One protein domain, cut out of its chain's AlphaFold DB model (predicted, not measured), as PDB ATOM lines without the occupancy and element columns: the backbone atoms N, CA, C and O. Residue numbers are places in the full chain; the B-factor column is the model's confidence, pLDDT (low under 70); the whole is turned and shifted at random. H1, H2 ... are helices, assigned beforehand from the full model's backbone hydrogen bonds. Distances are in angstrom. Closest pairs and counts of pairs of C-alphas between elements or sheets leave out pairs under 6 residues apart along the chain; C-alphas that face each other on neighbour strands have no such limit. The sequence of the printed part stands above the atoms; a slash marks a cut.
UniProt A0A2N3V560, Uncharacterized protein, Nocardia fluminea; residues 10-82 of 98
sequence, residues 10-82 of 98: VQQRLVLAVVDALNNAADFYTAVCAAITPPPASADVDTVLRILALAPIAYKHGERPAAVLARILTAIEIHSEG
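AT A GLANCE: This is residues 10 to 82 of the 98 residues of an uncharacterized protein of Nocardia fluminea (UniProt A0A2N3V560). Three helices, H2, H3 and H4, pack at crossed angles on one helix, H1, which forms the core, with H2 and H4 on roughly opposite sides of it and H3 across it. H4 packs on H1 with residues 65 to 69 alone and runs off from there, and residues 76 to 82 stick out as a free arm. The printed part has 73 residues with four named helices, in the order H1, H2, H3, H4, and no named strand; the class is all helix. The whole is compact, with a radius of gyration of the C-alphas of 12.1 A, and spans 37 by 25 by 17 A.

HOW THE PARTS SIT: H1, residues 10 to 24, is the hub and touches three other helices. H2, residues 28 to 35, touches H1 at a steep tilt of 47 degrees, opposite ways; the closest C-alphas, those of Ala 21 and Phe 28, are 5.3 A apart. H3, residues 42 to 52, touches H1 about perpendicular, at 74 degrees. H1 touches H3 with residues 14 to 18 alone, and the closest C-alphas of the two helices, those of Val 15 and Val 48, are 6.5 A apart. H4, residues 65 to 80, touches H1 with residues 65 to 69 alone, at a steep tilt of 43 degrees, opposite ways; the closest C-alphas, those of Leu 16 and Pro 65, are 5.1 A apart. H2 and H3 are near each other, as are H3 and H4, while H2 and H4 are apart. In H1, H2, H3 and H4 every backbone O i to N i+4 pair is within hydrogen-bond range.

IN THESE COORDINATES: H1 begins at C-alpha 10, at (44.744, -6.261, 26.696), and runs from Val 10 to Asn 24 over 20.7 A. H2 runs from Phe 28 to Ala 35 over 10.9 A. H3 begins at C-alpha 42, at (34.952, 4.562, 29.401), and runs from Ser 42 to Leu 52 over 15.5 A. H4, the longest helix with 16 residues, runs from Pro 65 over 22.7 A to Ser 80, whose C-alpha is at (31.710, -21.630, 26.229).

THE WHOLE: The two C-alphas farthest apart, those of Ala 26 and Gly 82, are 39.6 A from each other. The printed part has no cut. The link from H1 to H2 is tight, with 3 residues, that from H2 to H3 is short, with 6, and that from H3 to H4 is long: residues 53 to 64, with no named element. Residues 76 to 82, of which 76 to 80 belong to H4, stand free. The mean pLDDT of the printed part is 87.6, and residues 80 to 82 are under 70.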
ATOM      1  N   VAL A  10      45.197  -7.636  26.428       86.88
ATOM      2  CA  VAL A  10      44.744  -6.261  26.696       86.88
ATOM      3  C   VAL A  10      43.539  -6.260  27.636       86.88
ATOM      4  O   VAL A  10      43.528  -5.519  28.617       86.88
ATOM      5  N   GLN A  11      42.562  -7.135  27.398       88.12
ATOM      6  CA  GLN A  11      41.390  -7.284  28.265       88.12
ATOM      7  C   GLN A  11      41.775  -7.807  29.660       88.12
ATOM      8  O   GLN A  11      41.263  -7.316  30.663       88.12
ATOM      9  N   GLN A  12      42.735  -8.734  29.750       89.69
ATOM     10  CA  GLN A  12      43.269  -9.200  31.039       89.69
ATOM     11  C   GLN A  12      43.917  -8.057  31.824       89.69
ATOM     12  O   GLN A  12      43.634  -7.882  33.010       89.69
ATOM     13  N   ARG A  13      44.729  -7.227  31.160       90.50
ATOM     14  CA  ARG A  13      45.322  -6.032  31.778       90.50
ATOM     15  C   ARG A  13      44.264  -5.027  32.225       90.50
ATOM     16  O   ARG A  13      44.434  -4.442  33.290       90.50
ATOM     17  N   LEU A  14      43.176  -4.869  31.468       92.00
ATOM     18  CA  LEU A  14      42.055  -4.012  31.854       92.00
ATOM     19  C   LEU A  14      41.397  -4.473  33.150       92.00
ATOM     20  O   LEU A  14      41.255  -3.676  34.072       92.00
ATOM     21  N   VAL A  15      41.061  -5.758  33.257       91.88
ATOM     22  CA  VAL A  15      40.474  -6.323  34.480       91.88
ATOM     23  C   VAL A  15      41.407  -6.133  35.675       91.88
ATOM     24  O   VAL A  15      40.969  -5.682  36.730       91.88
ATOM     25  N   LEU A  16      42.699  -6.433  35.510       93.00
ATOM     26  CA  LEU A  16      43.678  -6.279  36.585       93.00
ATOM     27  C   LEU A  16      43.793  -4.823  37.049       93.00
ATOM     28  O   LEU A  16      43.758  -4.576  38.251       93.00
ATOM     29  N   ALA A  17      43.880  -3.874  36.115       93.00
ATOM     30  CA  ALA A  17      43.965  -2.450  36.425       93.00
ATOM     31  C   ALA A  17      42.696  -1.927  37.110       93.00
ATOM     32  O   ALA A  17      42.789  -1.158  38.060       93.00
ATOM     33  N   VAL A  18      41.513  -2.364  36.665       93.31
ATOM     34  CA  VAL A  18      40.234  -1.982  37.281       93.31
ATOM     35  C   VAL A  18      40.145  -2.498  38.715       93.31
ATOM     36  O   VAL A  18      39.818  -1.733  39.616       93.31
ATOM     37  N   VAL A  19      40.470  -3.770  38.956       92.62
ATOM     38  CA  VAL A  19      40.418  -4.342  40.311       92.62
ATOM     39  C   VAL A  19      41.480  -3.723  41.221       92.62
ATOM     40  O   VAL A  19      41.212  -3.466  42.393       92.62
ATOM     41  N   ASP A  20      42.677  -3.449  40.702       92.75
ATOM     42  CA  ASP A  20      43.724  -2.772  41.465       92.75
ATOM     43  C   ASP A  20      43.322  -1.337  41.839       92.75
ATOM     44  O   ASP A  20      43.429  -0.949  43.003       92.75
ATOM     45  N   ALA A  21      42.754  -0.586  40.892       92.94
ATOM     46  CA  ALA A  21      42.243   0.756  41.141       92.94
ATOM     47  C   ALA A  21      41.094   0.758  42.163       92.94
ATOM     48  O   ALA A  21      41.077   1.611  43.046       92.94
ATOM     49  N   LEU A  22      40.174  -0.214  42.105       92.00
ATOM     50  CA  LEU A  22      39.101  -0.356  43.101       92.00
ATOM     51  C   LEU A  22      39.629  -0.591  44.522       92.00
ATOM     52  O   LEU A  22      38.991  -0.164  45.479       92.00
ATOM     53  N   ASN A  23      40.770  -1.271  44.661       91.12
ATOM     54  CA  ASN A  23      41.362  -1.587  45.961       91.12
ATOM     55  C   ASN A  23      42.232  -0.458  46.524       91.12
ATOM     56  O   ASN A  23      42.300  -0.289  47.741       91.12
ATOM     57  N   ASN A  24      42.967   0.246  45.658       88.56
ATOM     58  CA  ASN A  24      44.120   1.047  46.074       88.56
ATOM     59  C   ASN A  24      44.048   2.521  45.651       88.56
ATOM     60  O   ASN A  24      44.820   3.331  46.166       88.56
ATOM     61  N   ALA A  25      43.166   2.895  44.718       88.38
ATOM     62  CA  ALA A  25      43.160   4.242  44.159       88.38
ATOM     63  C   ALA A  25      42.158   5.168  44.858       88.38
ATOM     64  O   ALA A  25      40.984   4.848  45.021       88.38
ATOM     65  N   ALA A  26      42.619   6.376  45.193       87.44
ATOM     66  CA  ALA A  26      41.736   7.470  45.597       87.44
ATOM     67  C   ALA A  26      40.935   8.030  44.404       87.44
ATOM     68  O   ALA A  26      39.784   8.427  44.566       87.44
ATOM     69  N   ASP A  27      41.539   8.036  43.209       91.50
ATOM     70  CA  ASP A  27      40.891   8.376  41.939       91.50
ATOM     71  C   ASP A  27      40.945   7.170  40.994       91.50
ATOM     72  O   ASP A  27      41.968   6.871  40.371       91.50
ATOM     73  N   PHE A  28      39.816   6.471  40.922       89.81
ATOM     74  CA  PHE A  28      39.656   5.237  40.167       89.81
ATOM     75  C   PHE A  28      39.945   5.411  38.671       89.81
ATOM     76  O   PHE A  28      40.735   4.658  38.102       89.81
ATOM     77  N   TYR A  29      39.322   6.398  38.020       87.88
ATOM     78  CA  TYR A  29      39.400   6.522  36.563       87.88
ATOM     79  C   TYR A  29      40.804   6.939  36.123       87.88
ATOM     80  O   TYR A  29      41.365   6.361  35.191       87.88
ATOM     81  N   THR A  30      41.415   7.874  36.853       91.06
ATOM     82  CA  THR A  30      42.794   8.297  36.598       91.06
ATOM     83  C   THR A  30      43.779   7.136  36.759       91.06
ATOM     84  O   THR A  30      44.658   6.961  35.912       91.06
ATOM     85  N   ALA A  31      43.617   6.294  37.787       91.00
ATOM     86  CA  ALA A  31      44.478   5.130  37.997       91.00
ATOM     87  C   ALA A  31      44.362   4.093  36.865       91.00
ATOM     88  O   ALA A  31      45.378   3.599  36.372       91.00
ATOM     89  N   VAL A  32      43.142   3.809  36.398       90.56
ATOM     90  CA  VAL A  32      42.911   2.877  35.281       90.56
ATOM     91  C   VAL A  32      43.525   3.404  33.981       90.56
ATOM     92  O   VAL A  32      44.215   2.660  33.281       90.56
ATOM     93  N   CYS A  33      43.338   4.690  33.670       91.06
ATOM     94  CA  CYS A  33      43.933   5.306  32.482       91.06
ATOM     95  C   CYS A  33      45.466   5.368  32.539       91.06
ATOM     96  O   CYS A  33      46.109   5.288  31.496       91.06
ATOM     97  N   ALA A  34      46.064   5.487  33.728       91.06
ATOM     98  CA  ALA A  34      47.517   5.478  33.889       91.06
ATOM     99  C   ALA A  34      48.132   4.078  33.704       91.06
ATOM    100  O   ALA A  34      49.276   3.957  33.269       91.06
ATOM    101  N   ALA A  35      47.388   3.015  34.019       88.69
ATOM    102  CA  ALA A  35      47.879   1.637  33.973       88.69
ATOM    103  C   ALA A  35      47.888   1.013  32.561       88.69
ATOM    104  O   ALA A  35      48.547  -0.010  32.329       88.69
ATOM    105  N   ILE A  36      47.150   1.593  31.607       89.25
ATOM    106  CA  ILE A  36      46.916   1.012  30.279       89.25
ATOM    107  C   ILE A  36      47.172   2.061  29.200       89.25
ATOM    108  O   ILE A  36      46.692   3.188  29.274       89.25
ATOM    109  N   THR A  37      47.933   1.684  28.173       86.81
ATOM    110  CA  THR A  37      48.226   2.547  27.025       86.81
ATOM    111  C   THR A  37      47.973   1.781  25.723       86.81
ATOM    112  O   THR A  37      48.556   0.707  25.554       86.81
ATOM    113  N   PRO A  38      47.149   2.311  24.797       85.44
ATOM    114  CA  PRO A  38      46.379   3.559  24.913       85.44
ATOM    115  C   PRO A  38      45.327   3.503  26.043       85.44
ATOM    116  O   PRO A  38      44.953   2.401  26.449       85.44
ATOM    117  N   PRO A  39      44.875   4.658  26.576       88.62
ATOM    118  CA  PRO A  39      43.862   4.686  27.627       88.62
ATOM    119  C   PRO A  39      42.603   3.927  27.185       88.62
ATOM    120  O   PRO A  39      42.195   4.073  26.027       88.62
ATOM    121  N   PRO A  40      41.981   3.132  28.071       89.50
ATOM    122  CA  PRO A  40      40.781   2.385  27.727       89.50
ATOM    123  C   PRO A  40      39.604   3.338  27.510       89.50
ATOM    124  O   PRO A  40      39.556   4.425  28.098       89.50
ATOM    125  N   ALA A  41      38.633   2.930  26.692       91.19
ATOM    126  CA  ALA A  41      37.400   3.690  26.580       91.19
ATOM    127  C   ALA A  41      36.594   3.558  27.879       91.19
ATOM    128  O   ALA A  41      36.601   2.519  28.542       91.19
ATOM    129  N   SER A  42      35.831   4.593  28.225       88.44
ATOM    130  CA  SER A  42      34.952   4.562  29.401       88.44
ATOM    131  C   SER A  42      33.937   3.413  29.346       88.44
ATOM    132  O   SER A  42      33.629   2.818  30.376       88.44
ATOM    133  N   ALA A  43      33.473   3.051  28.145       90.00
ATOM    134  CA  ALA A  43      32.586   1.913  27.922       90.00
ATOM    135  C   ALA A  43      33.240   0.560  28.260       90.00
ATOM    136  O   ALA A  43      32.563  -0.335  28.768       90.00
ATOM    137  N   ASP A  44      34.549   0.410  28.034       88.56
ATOM    138  CA  ASP A  44      35.275  -0.819  28.372       88.56
ATOM    139  C   ASP A  44      35.383  -0.971  29.894       88.56
ATOM    140  O   ASP A  44      35.151  -2.050  30.441       88.56
ATOM    141  N   VAL A  45      35.666   0.133  30.592       90.75
ATOM    142  CA  VAL A  45      35.714   0.170  32.061       90.75
ATOM    143  C   VAL A  45      34.341  -0.147  32.661       90.75
ATOM    144  O   VAL A  45      34.247  -0.987  33.555       90.75
ATOM    145  N   ASP A  46      33.269   0.459  32.141       91.69
ATOM    146  CA  ASP A  46      31.890   0.177  32.566       91.69
ATOM    147  C   ASP A  46      31.518  -1.297  32.343       91.69
ATOM    148  O   ASP A  46      30.932  -1.938  33.215       91.69
ATOM    149  N   THR A  47      31.929  -1.868  31.210       90.38
ATOM    150  CA  THR A  47      31.715  -3.287  30.908       90.38
ATOM    151  C   THR A  47      32.377  -4.180  31.954       90.38
ATOM    152  O   THR A  47      31.730  -5.088  32.477       90.38
ATOM    153  N   VAL A  48      33.632  -3.903  32.326       90.38
ATOM    154  CA  VAL A  48      34.315  -4.658  33.387       90.38
ATOM    155  C   VAL A  48      33.586  -4.515  34.721       90.38
ATOM    156  O   VAL A  48      33.355  -5.520  35.387       90.38
ATOM    157  N   LEU A  49      33.149  -3.312  35.099       91.38
ATOM    158  CA  LEU A  49      32.389  -3.112  36.339       91.38
ATOM    159  C   LEU A  49      31.079  -3.915  36.357       91.38
ATOM    160  O   LEU A  49      30.750  -4.528  37.374       91.38
ATOM    161  N   ARG A  50      30.360  -3.984  35.230       90.31
ATOM    162  CA  ARG A  50      29.157  -4.826  35.104       90.31
ATOM    163  C   ARG A  50      29.477  -6.309  35.247       90.31
ATOM    164  O   ARG A  50      28.740  -7.012  35.929       90.31
ATOM    165  N   ILE A  51      30.574  -6.777  34.649       87.81
ATOM    166  CA  ILE A  51      31.039  -8.166  34.778       87.81
ATOM    167  C   ILE A  51      31.354  -8.491  36.244       87.81
ATOM    168  O   ILE A  51      30.923  -9.524  36.752       87.81
ATOM    169  N   LEU A  52      32.042  -7.590  36.951       89.19
ATOM    170  CA  LEU A  52      32.370  -7.752  38.372       89.19
ATOM    171  C   LEU A  52      31.130  -7.792  39.282       89.19
ATOM    172  O   LEU A  52      31.197  -8.359  40.374       89.19
ATOM    173  N   ALA A  53      30.007  -7.229  38.832       89.81
ATOM    174  CA  ALA A  53      28.728  -7.255  39.538       89.81
ATOM    175  C   ALA A  53      27.895  -8.528  39.285       89.81
ATOM    176  O   ALA A  53      26.895  -8.746  39.972       89.81
ATOM    177  N   LEU A  54      28.270  -9.381  38.324       86.06
ATOM    178  CA  LEU A  54      27.546 -10.626  38.047       86.06
ATOM    179  C   LEU A  54      27.676 -11.594  39.226       86.06
ATOM    180  O   LEU A  54      28.779 -11.824  39.705       86.06
ATOM    181  N   ALA A  55      26.581 -12.232  39.645       83.06
ATOM    182  CA  ALA A  55      26.557 -13.183  40.765       83.06
ATOM    183  C   ALA A  55      27.700 -14.234  40.791       83.06
ATOM    184  O   ALA A  55      28.258 -14.444  41.868       83.06
ATOM    185  N   PRO A  56      28.100 -14.874  39.670       79.56
ATOM    186  CA  PRO A  56      29.210 -15.833  39.687       79.56
ATOM    187  C   PRO A  56      30.594 -15.204  39.904       79.56
ATOM    188  O   PRO A  56      31.533 -15.906  40.272       79.56
ATOM    189  N   ILE A  57      30.742 -13.898  39.667       84.25
ATOM    190  CA  ILE A  57      32.025 -13.187  39.736       84.25
ATOM    191  C   ILE A  57      32.096 -12.296  40.978       84.25
ATOM    192  O   ILE A  57      33.165 -12.217  41.582       84.25
ATOM    193  N   ALA A  58      30.967 -11.691  41.357       86.75
ATOM    194  CA  ALA A  58      30.677 -10.880  42.536       86.75
ATOM    195  C   ALA A  58      31.931 -10.463  43.307       86.75
ATOM    196  O   ALA A  58      32.319 -11.088  44.302       86.75
ATOM    197  N   TYR A  59      32.574  -9.417  42.797       88.56
ATOM    198  CA  TYR A  59      33.784  -8.867  43.386       88.56
ATOM    199  C   TYR A  59      33.538  -8.362  44.811       88.56
ATOM    200  O   TYR A  59      32.503  -7.764  45.119       88.56
ATOM    201  N   LYS A  60      34.529  -8.569  45.678       88.88
ATOM    202  CA  LYS A  60      34.583  -8.022  47.034       88.88
ATOM    203  C   LYS A  60      35.815  -7.142  47.193       88.88
ATOM    204  O   LYS A  60      36.917  -7.510  46.796       88.88
ATOM    205  N   HIS A  61      35.631  -6.001  47.847       88.62
ATOM    206  CA  HIS A  61      36.728  -5.083  48.131       88.62
ATOM    207  C   HIS A  61      37.867  -5.784  48.892       88.62
ATOM    208  O   HIS A  61      37.626  -6.524  49.848       88.62
ATOM    209  N   GLY A  62      39.108  -5.541  48.471       88.69
ATOM    210  CA  GLY A  62      40.315  -6.180  48.997       88.69
ATOM    211  C   GLY A  62      40.682  -7.508  48.322       88.69
ATOM    212  O   GLY A  62      41.701  -8.105  48.677       88.69
ATOM    213  N   GLU A  63      39.895  -8.000  47.359       89.12
ATOM    214  CA  GLU A  63      40.268  -9.193  46.594       89.12
ATOM    215  C   GLU A  63      41.489  -8.944  45.701       89.12
ATOM    216  O   GLU A  63      41.655  -7.883  45.098       89.12
ATOM    217  N   ARG A  64      42.346  -9.966  45.579       89.44
ATOM    218  CA  ARG A  64      43.529  -9.903  44.715       89.44
ATOM    219  C   ARG A  64      43.102  -9.842  43.240       89.44
ATOM    220  O   ARG A  64      42.372 -10.744  42.819       89.44
ATOM    221  N   PRO A  65      43.633  -8.905  42.429       88.50
ATOM    222  CA  PRO A  65      43.294  -8.788  41.007       88.50
ATOM    223  C   PRO A  65      43.397 -10.106  40.225       88.50
ATOM    224  O   PRO A  65      42.487 -10.460  39.480       88.50
ATOM    225  N   ALA A  66      44.453 -10.892  40.462       87.81
ATOM    226  CA  ALA A  66      44.648 -12.184  39.801       87.81
ATOM    227  C   ALA A  66      43.564 -13.227  40.145       87.81
ATOM    228  O   ALA A  66      43.193 -14.029  39.292       87.81
ATOM    229  N   ALA A  67      43.032 -13.212  41.372       88.69
ATOM    230  CA  ALA A  67      41.981 -14.144  41.788       88.69
ATOM    231  C   ALA A  67      40.635 -13.811  41.127       88.69
ATOM    232  O   ALA A  67      39.892 -14.711  40.739       88.69
ATOM    233  N   VAL A  68      40.344 -12.518  40.971       88.81
ATOM    234  CA  VAL A  68      39.152 -12.033  40.266       88.81
ATOM    235  C   VAL A  68      39.248 -12.350  38.775       88.81
ATOM    236  O   VAL A  68      38.300 -12.877  38.199       88.81
ATOM    237  N   LEU A  69      40.415 -12.113  38.166       89.19
ATOM    238  CA  LEU A  69      40.675 -12.468  36.772       89.19
ATOM    239  C   LEU A  69      40.474 -13.969  36.517       89.19
ATOM    240  O   LEU A  69      39.781 -14.332  35.572       89.19
ATOM    241  N   ALA A  70      41.027 -14.835  37.371       88.06
ATOM    242  CA  ALA A  70      40.850 -16.281  37.244       88.06
ATOM    243  C   ALA A  70      39.366 -16.680  37.295       88.06
ATOM    244  O   ALA A  70      38.917 -17.467  36.471       88.06
ATOM    245  N   ARG A  71      38.583 -16.074  38.198       88.75
ATOM    246  CA  ARG A  71      37.134 -16.314  38.308       88.75
ATOM    247  C   ARG A  71      36.377 -15.897  37.047       88.75
ATOM    248  O   ARG A  71      35.467 -16.606  36.630       88.75
ATOM    249  N   ILE A  72      36.757 -14.774  36.435       88.06
ATOM    250  CA  ILE A  72      36.187 -14.328  35.156       88.06
ATOM    251  C   ILE A  72      36.516 -15.331  34.047       88.06
ATOM    252  O   ILE A  72      35.617 -15.733  33.317       88.06
ATOM    253  N   LEU A  73      37.774 -15.770  33.939       88.06
ATOM    254  CA  LEU A  73      38.184 -16.749  32.927       88.06
ATOM    255  C   LEU A  73      37.434 -18.077  33.089       88.06
ATOM    256  O   LEU A  73      36.878 -18.568  32.113       88.06
ATOM    257  N   THR A  74      37.313 -18.589  34.318       85.88
ATOM    258  CA  THR A  74      36.505 -19.781  34.617       85.88
ATOM    259  C   THR A  74      35.037 -19.588  34.227       85.88
ATOM    260  O   THR A  74      34.412 -20.499  33.697       85.88
ATOM    261  N   ALA A  75      34.469 -18.399  34.446       84.25
ATOM    262  CA  ALA A  75      33.097 -18.105  34.037       84.25
ATOM    263  C   ALA A  75      32.901 -18.099  32.518       84.25
ATOM    264  O   ALA A  75      31.851 -18.549  32.056       84.25
ATOM    265  N   ILE A  76      33.885 -17.616  31.757       83.31
ATOM    266  CA  ILE A  76      33.862 -17.641  30.290       83.31
ATOM    267  C   ILE A  76      33.997 -19.080  29.785       83.31
ATOM    268  O   ILE A  76      33.217 -19.491  28.935       83.31
ATOM    269  N   GLU A  77      34.941 -19.847  30.331       81.31
ATOM    270  CA  GLU A  77      35.183 -21.247  29.964       81.31
ATOM    271  C   GLU A  77      33.925 -22.100  30.157       81.31
ATOM    272  O   GLU A  77      33.434 -22.709  29.211       81.31
ATOM    273  N   ILE A  78      33.309 -22.011  31.338       77.00
ATOM    274  CA  ILE A  78      32.080 -22.739  31.662       77.00
ATOM    275  C   ILE A  78      30.932 -22.375  30.707       77.00
ATOM    276  O   ILE A  78      30.217 -23.264  30.250       77.00
ATOM    277  N   HIS A  79      30.756 -21.094  30.362       73.06
ATOM    278  CA  HIS A  79      29.722 -20.695  29.400       73.06
ATOM    279  C   HIS A  79      30.023 -21.173  27.975       73.06
ATOM    280  O   HIS A  79      29.097 -21.573  27.270       73.06
ATOM    281  N   SER A  80      31.289 -21.145  27.549       67.81
ATOM    282  CA  SER A  80      31.710 -21.630  26.229       67.81
ATOM    283  C   SER A  80      31.516 -23.141  26.077       67.81
ATOM    284  O   SER A  80      31.177 -23.608  24.993       67.81
ATOM    285  N   GLU A  81      31.668 -23.901  27.162       65.88
ATOM    286  CA  GLU A  81      31.472 -25.356  27.191       65.88
ATOM    287  C   GLU A  81      30.010 -25.779  27.448       65.88
ATOM    288  O   GLU A  81      29.695 -26.969  27.456       65.88
ATOM    289  N   GLY A  82      29.092 -24.822  27.649       57.84
ATOM    290  CA  GLY A  82      27.686 -25.095  27.975       57.84
ATOM    291  C   GLY A  82      27.461 -25.626  29.398       57.84
ATOM    292  O   GLY A  82      26.416 -26.218  29.676       57.84
TER     293      GLY A  82